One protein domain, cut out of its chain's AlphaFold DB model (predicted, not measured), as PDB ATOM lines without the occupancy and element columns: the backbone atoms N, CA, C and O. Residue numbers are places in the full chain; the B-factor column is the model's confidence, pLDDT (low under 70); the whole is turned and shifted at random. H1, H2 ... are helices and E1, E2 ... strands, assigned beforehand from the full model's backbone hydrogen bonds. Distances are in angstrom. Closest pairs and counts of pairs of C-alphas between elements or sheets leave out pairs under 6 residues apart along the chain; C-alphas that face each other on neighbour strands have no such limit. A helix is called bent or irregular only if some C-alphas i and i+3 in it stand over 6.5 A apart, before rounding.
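This is residues 2 to 80 of the 93 residues of the protein "Endonuc_Holl domain-containing protein" of Candidatus Rokubacteria bacterium GWA2_73_35 (UniProt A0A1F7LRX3). A small antiparallel sheet of three short strands, in the order E1, E2, E3, stands between two helices, with H1 near its E1 edge and H3 near its E3 edge, each helix meeting it over only a few residues. Residues 2 to 8 of H1 stick out from one end, and the short helix H2 sits at the opposite end, in the turn from E2 to E3. The printed part has 79 residues with three named helices and three named strands, in the order H1, E1, E2, H2, E3, H3, and its class is mixed, helices and strands. It is only just compact, close to loose, with a radius of gyration of the C-alphas of 13.6 A and spans of 44 by 29 by 18 A, only just elongated.

E2 is residues 39 to 43, 11.9 A from first to last C-alpha, and its C-alpha 39 is at (39.456, 39.044, 4.932). E1 is residues 30 to 32, 6.4 A, and E3 is residues 53 to 57, 12.6 A. H2 is residues 45 to 48, 5.6 A. H1 is residues 2 to 19, 25.7 A, beginning with C-alpha 2 at (55.832, 59.804, -0.454). H3 is residues 68 to 78, 15.5 A, ending with C-alpha 78 at (36.462, 36.746, 20.412).

E2 is the inner strand of the sheet, and E1 and E3 are its edge strands. E1 and E2 form a hairpin, antiparallel at 160 degrees, with N 31 and O 40 within hydrogen-bond range at 2.8 A. E2 and E3 are antiparallel at 157 degrees, with N 41 and O 55 at 2.8 A and N 55 and O 41 at 3.0 A. H1 only grazes the sheet, with its residues 14 to 18, and the closest C-alphas of H1 and E1, those of Pro 18 and Cys 30, are 7.1 A apart. H1 has a kink of 35 degrees near residue 13 and is irregular, with C-alphas 15 and 18 at 7.7 A. H3 is only just on the sheet, with 5 pairs of C-alphas within 10 A; it only grazes it, with its residues 73 to 77. E3 and H3 are near each other. H2 is not on the sheet, and H1 and H3 are apart. Every O i to N i+4 pair of H3 is within hydrogen-bond range, as are 11 of 14 in H1; H2 is too short for such a pair, and its one O i to N i+3 pair is not within range.

The two C-alphas farthest apart, those of Gln 2 and His 48, are 44.4 A apart. The printed part has no cut. The links E2 to H2 and H2 to E3 are tight, the other three are short, and no link is long. The mean pLDDT of the printed part is 89.9, with H1 at 83, and no printed residue is under 70.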
ATOM      1  N   GLN A   2      55.340  61.094  -0.985       78.69
ATOM      2  CA  GLN A   2      55.832  59.804  -0.454       78.69
ATOM      3  C   GLN A   2      54.838  59.068   0.466       78.69
ATOM      4  O   GLN A   2      54.434  57.957   0.159       78.69
ATOM      5  N   LYS A   3      54.318  59.732   1.510       71.25
ATOM      6  CA  LYS A   3      53.325  59.128   2.423       71.25
ATOM      7  C   LYS A   3      52.070  58.583   1.728       71.25
ATOM      8  O   LYS A   3      51.507  57.596   2.178       71.25
ATOM      9  N   ALA A   4      51.600  59.240   0.668       75.69
ATOM     10  CA  ALA A   4      50.416  58.783  -0.058       75.69
ATOM     11  C   ALA A   4      50.722  57.523  -0.883       75.69
ATOM     12  O   ALA A   4      49.877  56.638  -0.981       75.69
ATOM     13  N   ILE A   5      51.938  57.429  -1.428       84.06
ATOM     14  CA  ILE A   5      52.431  56.235  -2.118       84.06
ATOM     15  C   ILE A   5      52.527  55.076  -1.126       84.06
ATOM     16  O   ILE A   5      51.958  54.027  -1.396       84.06
ATOM     17  N   ASP A   6      53.136  55.284   0.044       82.44
ATOM     18  CA  ASP A   6      53.302  54.236   1.061       82.44
ATOM     19  C   ASP A   6      51.946  53.682   1.539       82.44
ATOM     20  O   ASP A   6      51.755  52.470   1.634       82.44
ATOM     21  N   VAL A   7      50.962  54.564   1.761       78.81
ATOM     22  CA  VAL A   7      49.587  54.163   2.112       78.81
ATOM     23  C   VAL A   7      48.930  53.363   0.985       78.81
ATOM     24  O   VAL A   7      48.274  52.357   1.245       78.81
ATOM     25  N   ASN A   8      49.091  53.789  -0.269       83.19
ATOM     26  CA  ASN A   8      48.509  53.085  -1.410       83.19
ATOM     27  C   ASN A   8      49.168  51.721  -1.640       83.19
ATOM     28  O   ASN A   8      48.469  50.761  -1.950       83.19
ATOM     29  N   VAL A   9      50.485  51.616  -1.446       86.38
ATOM     30  CA  VAL A   9      51.213  50.344  -1.494       86.38
ATOM     31  C   VAL A   9      50.705  49.400  -0.407       86.38
ATOM     32  O   VAL A   9      50.411  48.251  -0.719       86.38
ATOM     33  N   GLY A  10      50.508  49.883   0.825       82.69
ATOM     34  CA  GLY A  10      49.901  49.093   1.904       82.69
ATOM     35  C   GLY A  10      48.542  48.511   1.509       82.69
ATOM     36  O   GLY A  10      48.351  47.302   1.579       82.69
ATOM     37  N   LYS A  11      47.652  49.343   0.959       81.38
ATOM     38  CA  LYS A  11      46.326  48.913   0.478       81.38
ATOM     39  C   LYS A  11      46.372  47.922  -0.684       81.38
ATOM     40  O   LYS A  11      45.472  47.101  -0.843       81.38
ATOM     41  N   ILE A  12      47.374  48.027  -1.553       86.06
ATOM     42  CA  ILE A  12      47.572  47.060  -2.639       86.06
ATOM     43  C   ILE A  12      48.057  45.733  -2.058       86.06
ATOM     44  O   ILE A  12      47.520  44.692  -2.429       86.06
ATOM     45  N   LEU A  13      49.014  45.767  -1.126       85.75
ATOM     46  CA  LEU A  13      49.511  44.579  -0.435       85.75
ATOM     47  C   LEU A  13      48.395  43.864   0.330       85.75
ATOM     48  O   LEU A  13      48.283  42.651   0.208       85.75
ATOM     49  N   GLU A  14      47.518  44.600   1.016       84.00
ATOM     50  CA  GLU A  14      46.322  44.054   1.675       84.00
ATOM     51  C   GLU A  14      45.450  43.240   0.713       84.00
ATOM     52  O   GLU A  14      44.885  42.247   1.133       84.00
ATOM     53  N   ARG A  15      45.372  43.601  -0.577       82.44
ATOM     54  CA  ARG A  15      44.551  42.895  -1.583       82.44
ATOM     55  C   ARG A  15      45.199  41.634  -2.139       82.44
ATOM     56  O   ARG A  15      44.486  40.735  -2.586       82.44
ATOM     57  N   VAL A  16      46.528  41.597  -2.175       88.44
ATOM     58  CA  VAL A  16      47.303  40.486  -2.750       88.44
ATOM     59  C   VAL A  16      47.949  39.605  -1.684       88.44
ATOM     60  O   VAL A  16      48.566  38.602  -2.025       88.44
ATOM     61  N   ALA A  17      47.763  39.924  -0.403       89.62
ATOM     62  CA  ALA A  17      48.335  39.185   0.715       89.62
ATOM     63  C   ALA A  17      48.122  37.656   0.643       89.62
ATOM     64  O   ALA A  17      49.078  36.938   0.934       89.62
ATOM     65  N   PRO A  18      46.969  37.119   0.182       90.94
ATOM     66  CA  PRO A  18      46.757  35.678   0.101       90.94
ATOM     67  C   PRO A  18      47.721  34.934  -0.818       90.94
ATOM     68  O   PRO A  18      47.894  33.734  -0.643       90.94
ATOM     69  N   VAL A  19      48.332  35.608  -1.797       89.62
ATOM     70  CA  VAL A  19      49.325  34.998  -2.697       89.62
ATOM     71  C   VAL A  19      50.768  35.277  -2.270       89.62
ATOM     72  O   VAL A  19      51.694  34.858  -2.959       89.62
ATOM     73  N   CYS A  20      50.976  35.986  -1.158       89.12
ATOM     74  CA  CYS A  20      52.299  36.244  -0.606       89.12
ATOM     75  C   CYS A  20      52.797  35.058   0.230       89.12
ATOM     76  O   CYS A  20      52.027  34.383   0.920       89.12
ATOM     77  N   ASP A  21      54.112  34.848   0.216       86.25
ATOM     78  CA  ASP A  21      54.757  33.811   1.018       86.25
ATOM     79  C   ASP A  21      54.466  34.004   2.515       86.25
ATOM     80  O   ASP A  21      54.563  35.105   3.056       86.25
ATOM     81  N   GLY A  22      54.111  32.912   3.199       84.62
ATOM     82  CA  GLY A  22      53.887  32.911   4.648       84.62
ATOM     83  C   GLY A  22      52.521  33.426   5.123       84.62
ATOM     84  O   GLY A  22      52.319  33.513   6.330       84.62
ATOM     85  N   PHE A  23      51.562  33.711   4.229       86.38
ATOM     86  CA  PHE A  23      50.218  34.192   4.607       86.38
ATOM     87  C   PHE A  23      49.439  33.233   5.534       86.38
ATOM     88  O   PHE A  23      48.570  33.655   6.293       86.38
ATOM     89  N   GLY A  24      49.741  31.931   5.489       85.38
ATOM     90  CA  GLY A  24      49.218  30.934   6.434       85.38
ATOM     91  C   GLY A  24      47.775  30.473   6.190       85.38
ATOM     92  O   GLY A  24      47.335  29.526   6.834       85.38
ATOM     93  N   SER A  25      47.054  31.083   5.244       88.50
ATOM     94  CA  SER A  25      45.716  30.654   4.808       88.50
ATOM     95  C   SER A  25      45.711  30.252   3.335       88.50
ATOM     96  O   SER A  25      46.504  30.755   2.541       88.50
ATOM     97  N   VAL A  26      44.793  29.360   2.948       89.75
ATOM     98  CA  VAL A  26      44.633  28.949   1.546       89.75
ATOM     99  C   VAL A  26      44.049  30.122   0.741       89.75
ATOM    100  O   VAL A  26      42.949  30.576   1.063       89.75
ATOM    101  N   PRO A  27      44.706  30.597  -0.339       88.75
ATOM    102  CA  PRO A  27      44.261  31.796  -1.052       88.75
ATOM    103  C   PRO A  27      42.821  31.704  -1.577       88.75
ATOM    104  O   PRO A  27      42.064  32.669  -1.513       88.75
ATOM    105  N   ARG A  28      42.409  30.518  -2.048       89.56
ATOM    106  CA  ARG A  28      41.046  30.260  -2.551       89.56
ATOM    107  C   ARG A  28      39.965  30.268  -1.465       89.56
ATOM    108  O   ARG A  28      38.794  30.455  -1.795       89.56
ATOM    109  N   ASP A  29      40.347  30.123  -0.199       92.75
ATOM    110  CA  ASP A  29      39.430  30.171   0.948       92.75
ATOM    111  C   ASP A  29      39.247  31.591   1.493       92.75
ATOM    112  O   ASP A  29      38.369  31.824   2.321       92.75
ATOM    113  N   CYS A  30      40.034  32.555   1.014       91.31
ATOM    114  CA  CYS A  30      39.967  33.942   1.451       91.31
ATOM    115  C   CYS A  30      38.859  34.702   0.702       91.31
ATOM    116  O   CYS A  30      38.693  34.574  -0.517       91.31
ATOM    117  N   ARG A  31      38.094  35.518   1.429       90.88
ATOM    118  CA  ARG A  31      37.071  36.428   0.903       90.88
ATOM    119  C   ARG A  31      37.405  37.850   1.343       90.88
ATOM    120  O   ARG A  31      37.316  38.125   2.539       90.88
ATOM    121  N   PRO A  32      37.838  38.730   0.430       85.31
ATOM    122  CA  PRO A  32      38.200  40.091   0.800       85.31
ATOM    123  C   PRO A  32      36.963  40.900   1.222       85.31
ATOM    124  O   PRO A  32      35.932  40.851   0.551       85.31
ATOM    125  N   LEU A  33      37.093  41.653   2.314       86.50
ATOM    126  CA  LEU A  33      36.105  42.598   2.850       86.50
ATOM    127  C   LEU A  33      36.628  44.050   2.850       86.50
ATOM    128  O   LEU A  33      35.851  44.963   2.572       86.50
ATOM    129  N   PHE A  34      37.937  44.253   3.075       82.06
ATOM    130  CA  PHE A  34      38.638  45.552   3.151       82.06
ATOM    131  C   PHE A  34      38.384  46.365   4.436       82.06
ATOM    132  O   PHE A  34      38.555  45.854   5.528       82.06
ATOM    133  N   ASP A  35      38.051  47.658   4.374       81.06
ATOM    134  CA  ASP A  35      37.851  48.456   5.596       81.06
ATOM    135  C   ASP A  35      36.540  48.026   6.286       81.06
ATOM    136  O   ASP A  35      35.484  48.130   5.654       81.06
ATOM    137  N   PRO A  36      36.547  47.576   7.561       88.06
ATOM    138  CA  PRO A  36      37.641  47.618   8.550       88.06
ATOM    139  C   PRO A  36      38.411  46.310   8.819       88.06
ATOM    140  O   PRO A  36      39.302  46.339   9.668       88.06
ATOM    141  N   ILE A  37      38.058  45.189   8.185       92.31
ATOM    142  CA  ILE A  37      38.732  43.881   8.300       92.31
ATOM    143  C   ILE A  37      39.020  43.351   6.897       92.31
ATOM    144  O   ILE A  37      38.091  43.211   6.109       92.31
ATOM    145  N   ASP A  38      40.267  42.993   6.597       90.19
ATOM    146  CA  ASP A  38      40.674  42.690   5.221       90.19
ATOM    147  C   ASP A  38      40.035  41.429   4.633       90.19
ATOM    148  O   ASP A  38      39.630  41.450   3.469       90.19
ATOM    149  N   TYR A  39      39.914  40.349   5.413       94.06
ATOM    150  CA  TYR A  39      39.456  39.044   4.932       94.06
ATOM    151  C   TYR A  39      38.531  38.305   5.901       94.06
ATOM    152  O   TYR A  39      38.676  38.367   7.122       94.06
ATOM    153  N   VAL A  40      37.654  37.485   5.322       95.19
ATOM    154  CA  VAL A  40      37.056  36.312   5.966       95.19
ATOM    155  C   VAL A  40      37.613  35.057   5.305       95.19
ATOM    156  O   VAL A  40      37.595  34.945   4.081       95.19
ATOM    157  N   VAL A  41      38.120  34.112   6.092       96.19
ATOM    158  CA  VAL A  41      38.676  32.846   5.594       96.19
ATOM    159  C   VAL A  41      37.726  31.704   5.932       96.19
ATOM    160  O   VAL A  41      37.426  31.482   7.103       96.19
ATOM    161  N   PHE A  42      37.273  30.970   4.915       97.06
ATOM    162  CA  PHE A  42      36.449  29.767   5.065       97.06
ATOM    163  C   PHE A  42      37.335  28.520   5.117       97.06
ATOM    164  O   PHE A  42      37.536  27.835   4.114       97.06
ATOM    165  N   ASN A  43      37.896  28.241   6.292       96.19
ATOM    166  CA  ASN A  43      38.922  27.215   6.459       96.19
ATOM    167  C   ASN A  43      38.401  25.833   6.041       96.19
ATOM    168  O   ASN A  43      37.430  25.333   6.610       96.19
ATOM    169  N   GLY A  44      39.082  25.191   5.089       95.31
ATOM    170  CA  GLY A  44      38.766  23.833   4.637       95.31
ATOM    171  C   GLY A  44      37.866  23.764   3.405       95.31
ATOM    172  O   GLY A  44      37.786  22.691   2.804       95.31
ATOM    173  N   LEU A  45      37.273  24.881   2.969       96.44
ATOM    174  CA  LEU A  45      36.336  24.898   1.846       96.44
ATOM    175  C   LEU A  45      36.977  24.367   0.559       96.44
ATOM    176  O   LEU A  45      36.448  23.453  -0.063       96.44
ATOM    177  N   SER A  46      38.144  24.885   0.175       91.94
ATOM    178  CA  SER A  46      38.813  24.466  -1.064       91.94
ATOM    179  C   SER A  46      39.402  23.062  -0.987       91.94
ATOM    180  O   SER A  46      39.508  22.395  -2.011       91.94
ATOM    181  N   ALA A  47      39.851  22.633   0.193       91.81
ATOM    182  CA  ALA A  47      40.547  21.357   0.356       91.81
ATOM    183  C   ALA A  47      39.588  20.176   0.570       91.81
ATOM    184  O   ALA A  47      39.912  19.052   0.196       91.81
ATOM    185  N   HIS A  48      38.430  20.422   1.188       92.56
ATOM    186  CA  HIS A  48      37.502  19.378   1.628       92.56
ATOM    187  C   HIS A  48      36.070  19.565   1.116       92.56
ATOM    188  O   HIS A  48      35.253  18.671   1.298       92.56
ATOM    189  N   GLY A  49      35.748  20.705   0.497       94.12
ATOM    190  CA  GLY A  49      34.373  21.042   0.118       94.12
ATOM    191  C   GLY A  49      33.479  21.433   1.302       94.12
ATOM    192  O   GLY A  49      32.282  21.615   1.117       94.12
ATOM    193  N   GLU A  50      34.046  21.585   2.503       95.62
ATOM    194  CA  GLU A  50      33.323  21.869   3.745       95.62
ATOM    195  C   GLU A  50      34.037  22.963   4.546       95.62
ATOM    196  O   GLU A  50      35.263  22.951   4.690       95.62
ATOM    197  N   VAL A  51      33.266  23.904   5.097       96.69
ATOM    198  CA  VAL A  51      33.786  24.959   5.976       96.69
ATOM    199  C   VAL A  51      33.920  24.417   7.397       96.69
ATOM    200  O   VAL A  51      32.927  24.217   8.087       96.69
ATOM    201  N   LYS A  52      35.157  24.229   7.862       97.06
ATOM    202  CA  LYS A  52      35.457  23.747   9.223       97.06
ATOM    203  C   LYS A  52      35.422  24.859  10.268       97.06
ATOM    204  O   LYS A  52      35.125  24.614  11.431       97.06
ATOM    205  N   SER A  53      35.802  26.072   9.876       95.75
ATOM    206  CA  SER A  53      35.772  27.263  10.726       95.75
ATOM    207  C   SER A  53      35.868  28.531   9.882       95.75
ATOM    208  O   SER A  53      36.230  28.482   8.703       95.75
ATOM    209  N   ILE A  54      35.560  29.669  10.503       96.81
ATOM    210  CA  ILE A  54      35.622  30.991   9.881       96.81
ATOM    211  C   ILE A  54      36.628  31.853  10.646       96.81
ATOM    212  O   ILE A  54      36.515  31.986  11.864       96.81
ATOM    213  N   THR A  55      37.579  32.466   9.940       96.56
ATOM    214  CA  THR A  55      38.540  33.423  10.520       96.56
ATOM    215  C   THR A  55      38.291  34.823   9.973       96.56
ATOM    216  O   THR A  55      38.296  35.010   8.761       96.56
ATOM    217  N   PHE A  56      38.147  35.819  10.849       96.25
ATOM    218  CA  PHE A  56      38.249  37.235  10.483       96.25
ATOM    219  C   PHE A  56      39.719  37.651  10.562       96.25
ATOM    220  O   PHE A  56      40.324  37.563  11.631       96.25
ATOM    221  N   LEU A  57      40.304  38.060   9.438       94.19
ATOM    222  CA  LEU A  57      41.738  38.299   9.297       94.19
ATOM    223  C   LEU A  57      41.995  39.733   8.834       94.19
ATOM    224  O   LEU A  57      41.417  40.198   7.857       94.19
ATOM    225  N   ASP A  58      42.894  40.408   9.543       92.69
ATOM    226  CA  ASP A  58      43.364  41.761   9.246       92.69
ATOM    227  C   ASP A  58      44.881  41.708   9.022       92.69
ATOM    228  O   ASP A  58      45.626  41.196   9.864       92.69
ATOM    229  N   VAL A  59      45.338  42.178   7.866       90.00
ATOM    230  CA  VAL A  59      46.727  42.126   7.416       90.00
ATOM    231  C   VAL A  59      47.452  43.378   7.889       90.00
ATOM    232  O   VAL A  59      47.006  44.507   7.698       90.00
ATOM    233  N   LYS A  60      48.628  43.195   8.491       86.31
ATOM    234  CA  LYS A  60      49.492  44.301   8.912       86.31
ATOM    235  C   LYS A  60      50.827  44.241   8.200       86.31
ATOM    236  O   LYS A  60      51.536  43.244   8.264       86.31
ATOM    237  N   THR A  61      51.194  45.349   7.568       81.06
ATOM    238  CA  THR A  61      52.533  45.567   7.015       81.06
ATOM    239  C   THR A  61      53.342  46.462   7.963       81.06
ATOM    240  O   THR A  61      52.783  47.278   8.698       81.06
ATOM    241  N   GLY A  62      54.667  46.274   8.012       80.19
ATOM    242  CA  GLY A  62      55.587  47.186   8.713       80.19
ATOM    243  C   GLY A  62      55.374  47.352  10.227       80.19
ATOM    244  O   GLY A  62      55.688  48.409  10.763       80.19
ATOM    245  N   GLY A  63      54.818  46.351  10.921       76.88
ATOM    246  CA  GLY A  63      54.570  46.417  12.370       76.88
ATOM    247  C   GLY A  63      53.328  47.223  12.775       76.88
ATOM    248  O   GLY A  63      53.197  47.609  13.936       76.88
ATOM    249  N   GLY A  64      52.415  47.496  11.838       82.00
ATOM    250  CA  GLY A  64      51.160  48.187  12.128       82.00
ATOM    251  C   GLY A  64      50.309  47.468  13.185       82.00
ATOM    252  O   GLY A  64      50.177  46.249  13.175       82.00
ATOM    253  N   ALA A  65      49.690  48.234  14.085       88.88
ATOM    254  CA  ALA A  65      48.770  47.719  15.101       88.88
ATOM    255  C   ALA A  65      47.302  47.874  14.668       88.88
ATOM    256  O   ALA A  65      46.973  48.729  13.843       88.88
ATOM    257  N   LEU A  66      46.401  47.079  15.257       92.25
ATOM    258  CA  LEU A  66      44.955  47.229  15.046       92.25
ATOM    259  C   LEU A  66      44.503  48.641  15.436       92.25
ATOM    260  O   LEU A  66      44.836  49.119  16.523       92.25
ATOM    261  N   ASN A  67      43.705  49.290  14.591       93.00
ATOM    262  CA  ASN A  67      43.077  50.568  14.913       93.00
ATOM    263  C   ASN A  67      41.897  50.387  15.897       93.00
ATOM    264  O   ASN A  67      41.543  49.273  16.288       93.00
ATOM    265  N   ARG A  68      41.268  51.488  16.330       95.50
ATOM    266  CA  ARG A  68      40.152  51.432  17.294       95.50
ATOM    267  C   ARG A  68      38.980  50.566  16.805       95.50
ATOM    268  O   ARG A  68      38.480  49.775  17.597       95.50
ATOM    269  N   ARG A  69      38.563  50.703  15.540       95.75
ATOM    270  CA  ARG A  69      37.438  49.949  14.954       95.75
ATOM    271  C   ARG A  69      37.773  48.459  14.862       95.75
ATOM    272  O   ARG A  69      37.001  47.630  15.323       95.75
ATOM    273  N   GLN A  70      38.974  48.139  14.384       96.00
ATOM    274  CA  GLN A  70      39.506  46.775  14.309       96.00
ATOM    275  C   GLN A  70      39.544  46.086  15.678       96.00
ATOM    276  O   GLN A  70      39.109  44.946  15.814       96.00
ATOM    277  N   ARG A  71      39.999  46.790  16.727       96.88
ATOM    278  CA  ARG A  71      39.993  46.256  18.101       96.88
ATOM    279  C   ARG A  71      38.585  45.964  18.619       96.88
ATOM    280  O   ARG A  71      38.396  44.957  19.291       96.88
ATOM    281  N   GLN A  72      37.610  46.822  18.314       97.62
ATOM    282  CA  GLN A  72      36.215  46.583  18.697       97.62
ATOM    283  C   GLN A  72      35.648  45.340  18.003       97.62
ATOM    284  O   GLN A  72      34.998  44.533  18.660       97.62
ATOM    285  N   ILE A  73      35.945  45.162  16.712       96.69
ATOM    286  CA  ILE A  73      35.505  43.989  15.943       96.69
ATOM    287  C   ILE A  73      36.141  42.711  16.488       96.69
ATOM    288  O   ILE A  73      35.429  41.758  16.789       96.69
ATOM    289  N   ARG A  74      37.461  42.711  16.705       96.50
ATOM    290  CA  ARG A  74      38.156  41.588  17.343       96.50
ATOM    291  C   ARG A  74      37.490  41.198  18.665       96.50
ATOM    292  O   ARG A  74      37.213  40.024  18.868       96.50
ATOM    293  N   ALA A  75      37.192  42.171  19.526       98.00
ATOM    294  CA  ALA A  75      36.596  41.901  20.832       98.00
ATOM    295  C   ALA A  75      35.203  41.249  20.741       98.00
ATOM    296  O   ALA A  75      34.897  40.371  21.542       98.00
ATOM    297  N   VAL A  76      34.352  41.648  19.786       98.00
ATOM    298  CA  VAL A  76      33.030  41.012  19.618       98.00
ATOM    299  C   VAL A  76      33.132  39.620  18.992       98.00
ATOM    300  O   VAL A  76      32.412  38.724  19.426       98.00
ATOM    301  N   VAL A  77      34.068  39.416  18.057       96.94
ATOM    302  CA  VAL A  77      34.354  38.099  17.465       96.94
ATOM    303  C   VAL A  77      34.900  37.136  18.523       96.94
ATOM    304  O   VAL A  77      34.374  36.038  18.668       96.94
ATOM    305  N   GLU A  78      35.895  37.551  19.315       96.38
ATOM    306  CA  GLU A  78      36.462  36.746  20.412       96.38
ATOM    307  C   GLU A  78      35.428  36.448  21.510       96.38
ATOM    308  O   GLU A  78      35.487  35.398  22.144       96.38
ATOM    309  N   ALA A  79      34.447  37.334  21.711       97.94
ATOM    310  CA  ALA A  79      33.323  37.105  22.615       97.94
ATOM    311  C   ALA A  79      32.212  36.214  22.019       97.94
ATOM    312  O   ALA A  79      31.177  36.042  22.663       97.94
ATOM    313  N   GLY A  80      32.377  35.693  20.796       97.19
ATOM    314  CA  GLY A  80      31.392  34.841  20.123       97.19
ATOM    315  C   GLY A  80      30.117  35.567  19.684       97.19
ATOM    316  O   GLY A  80      29.122  34.920  19.373       97.19
TER     317      GLY A  80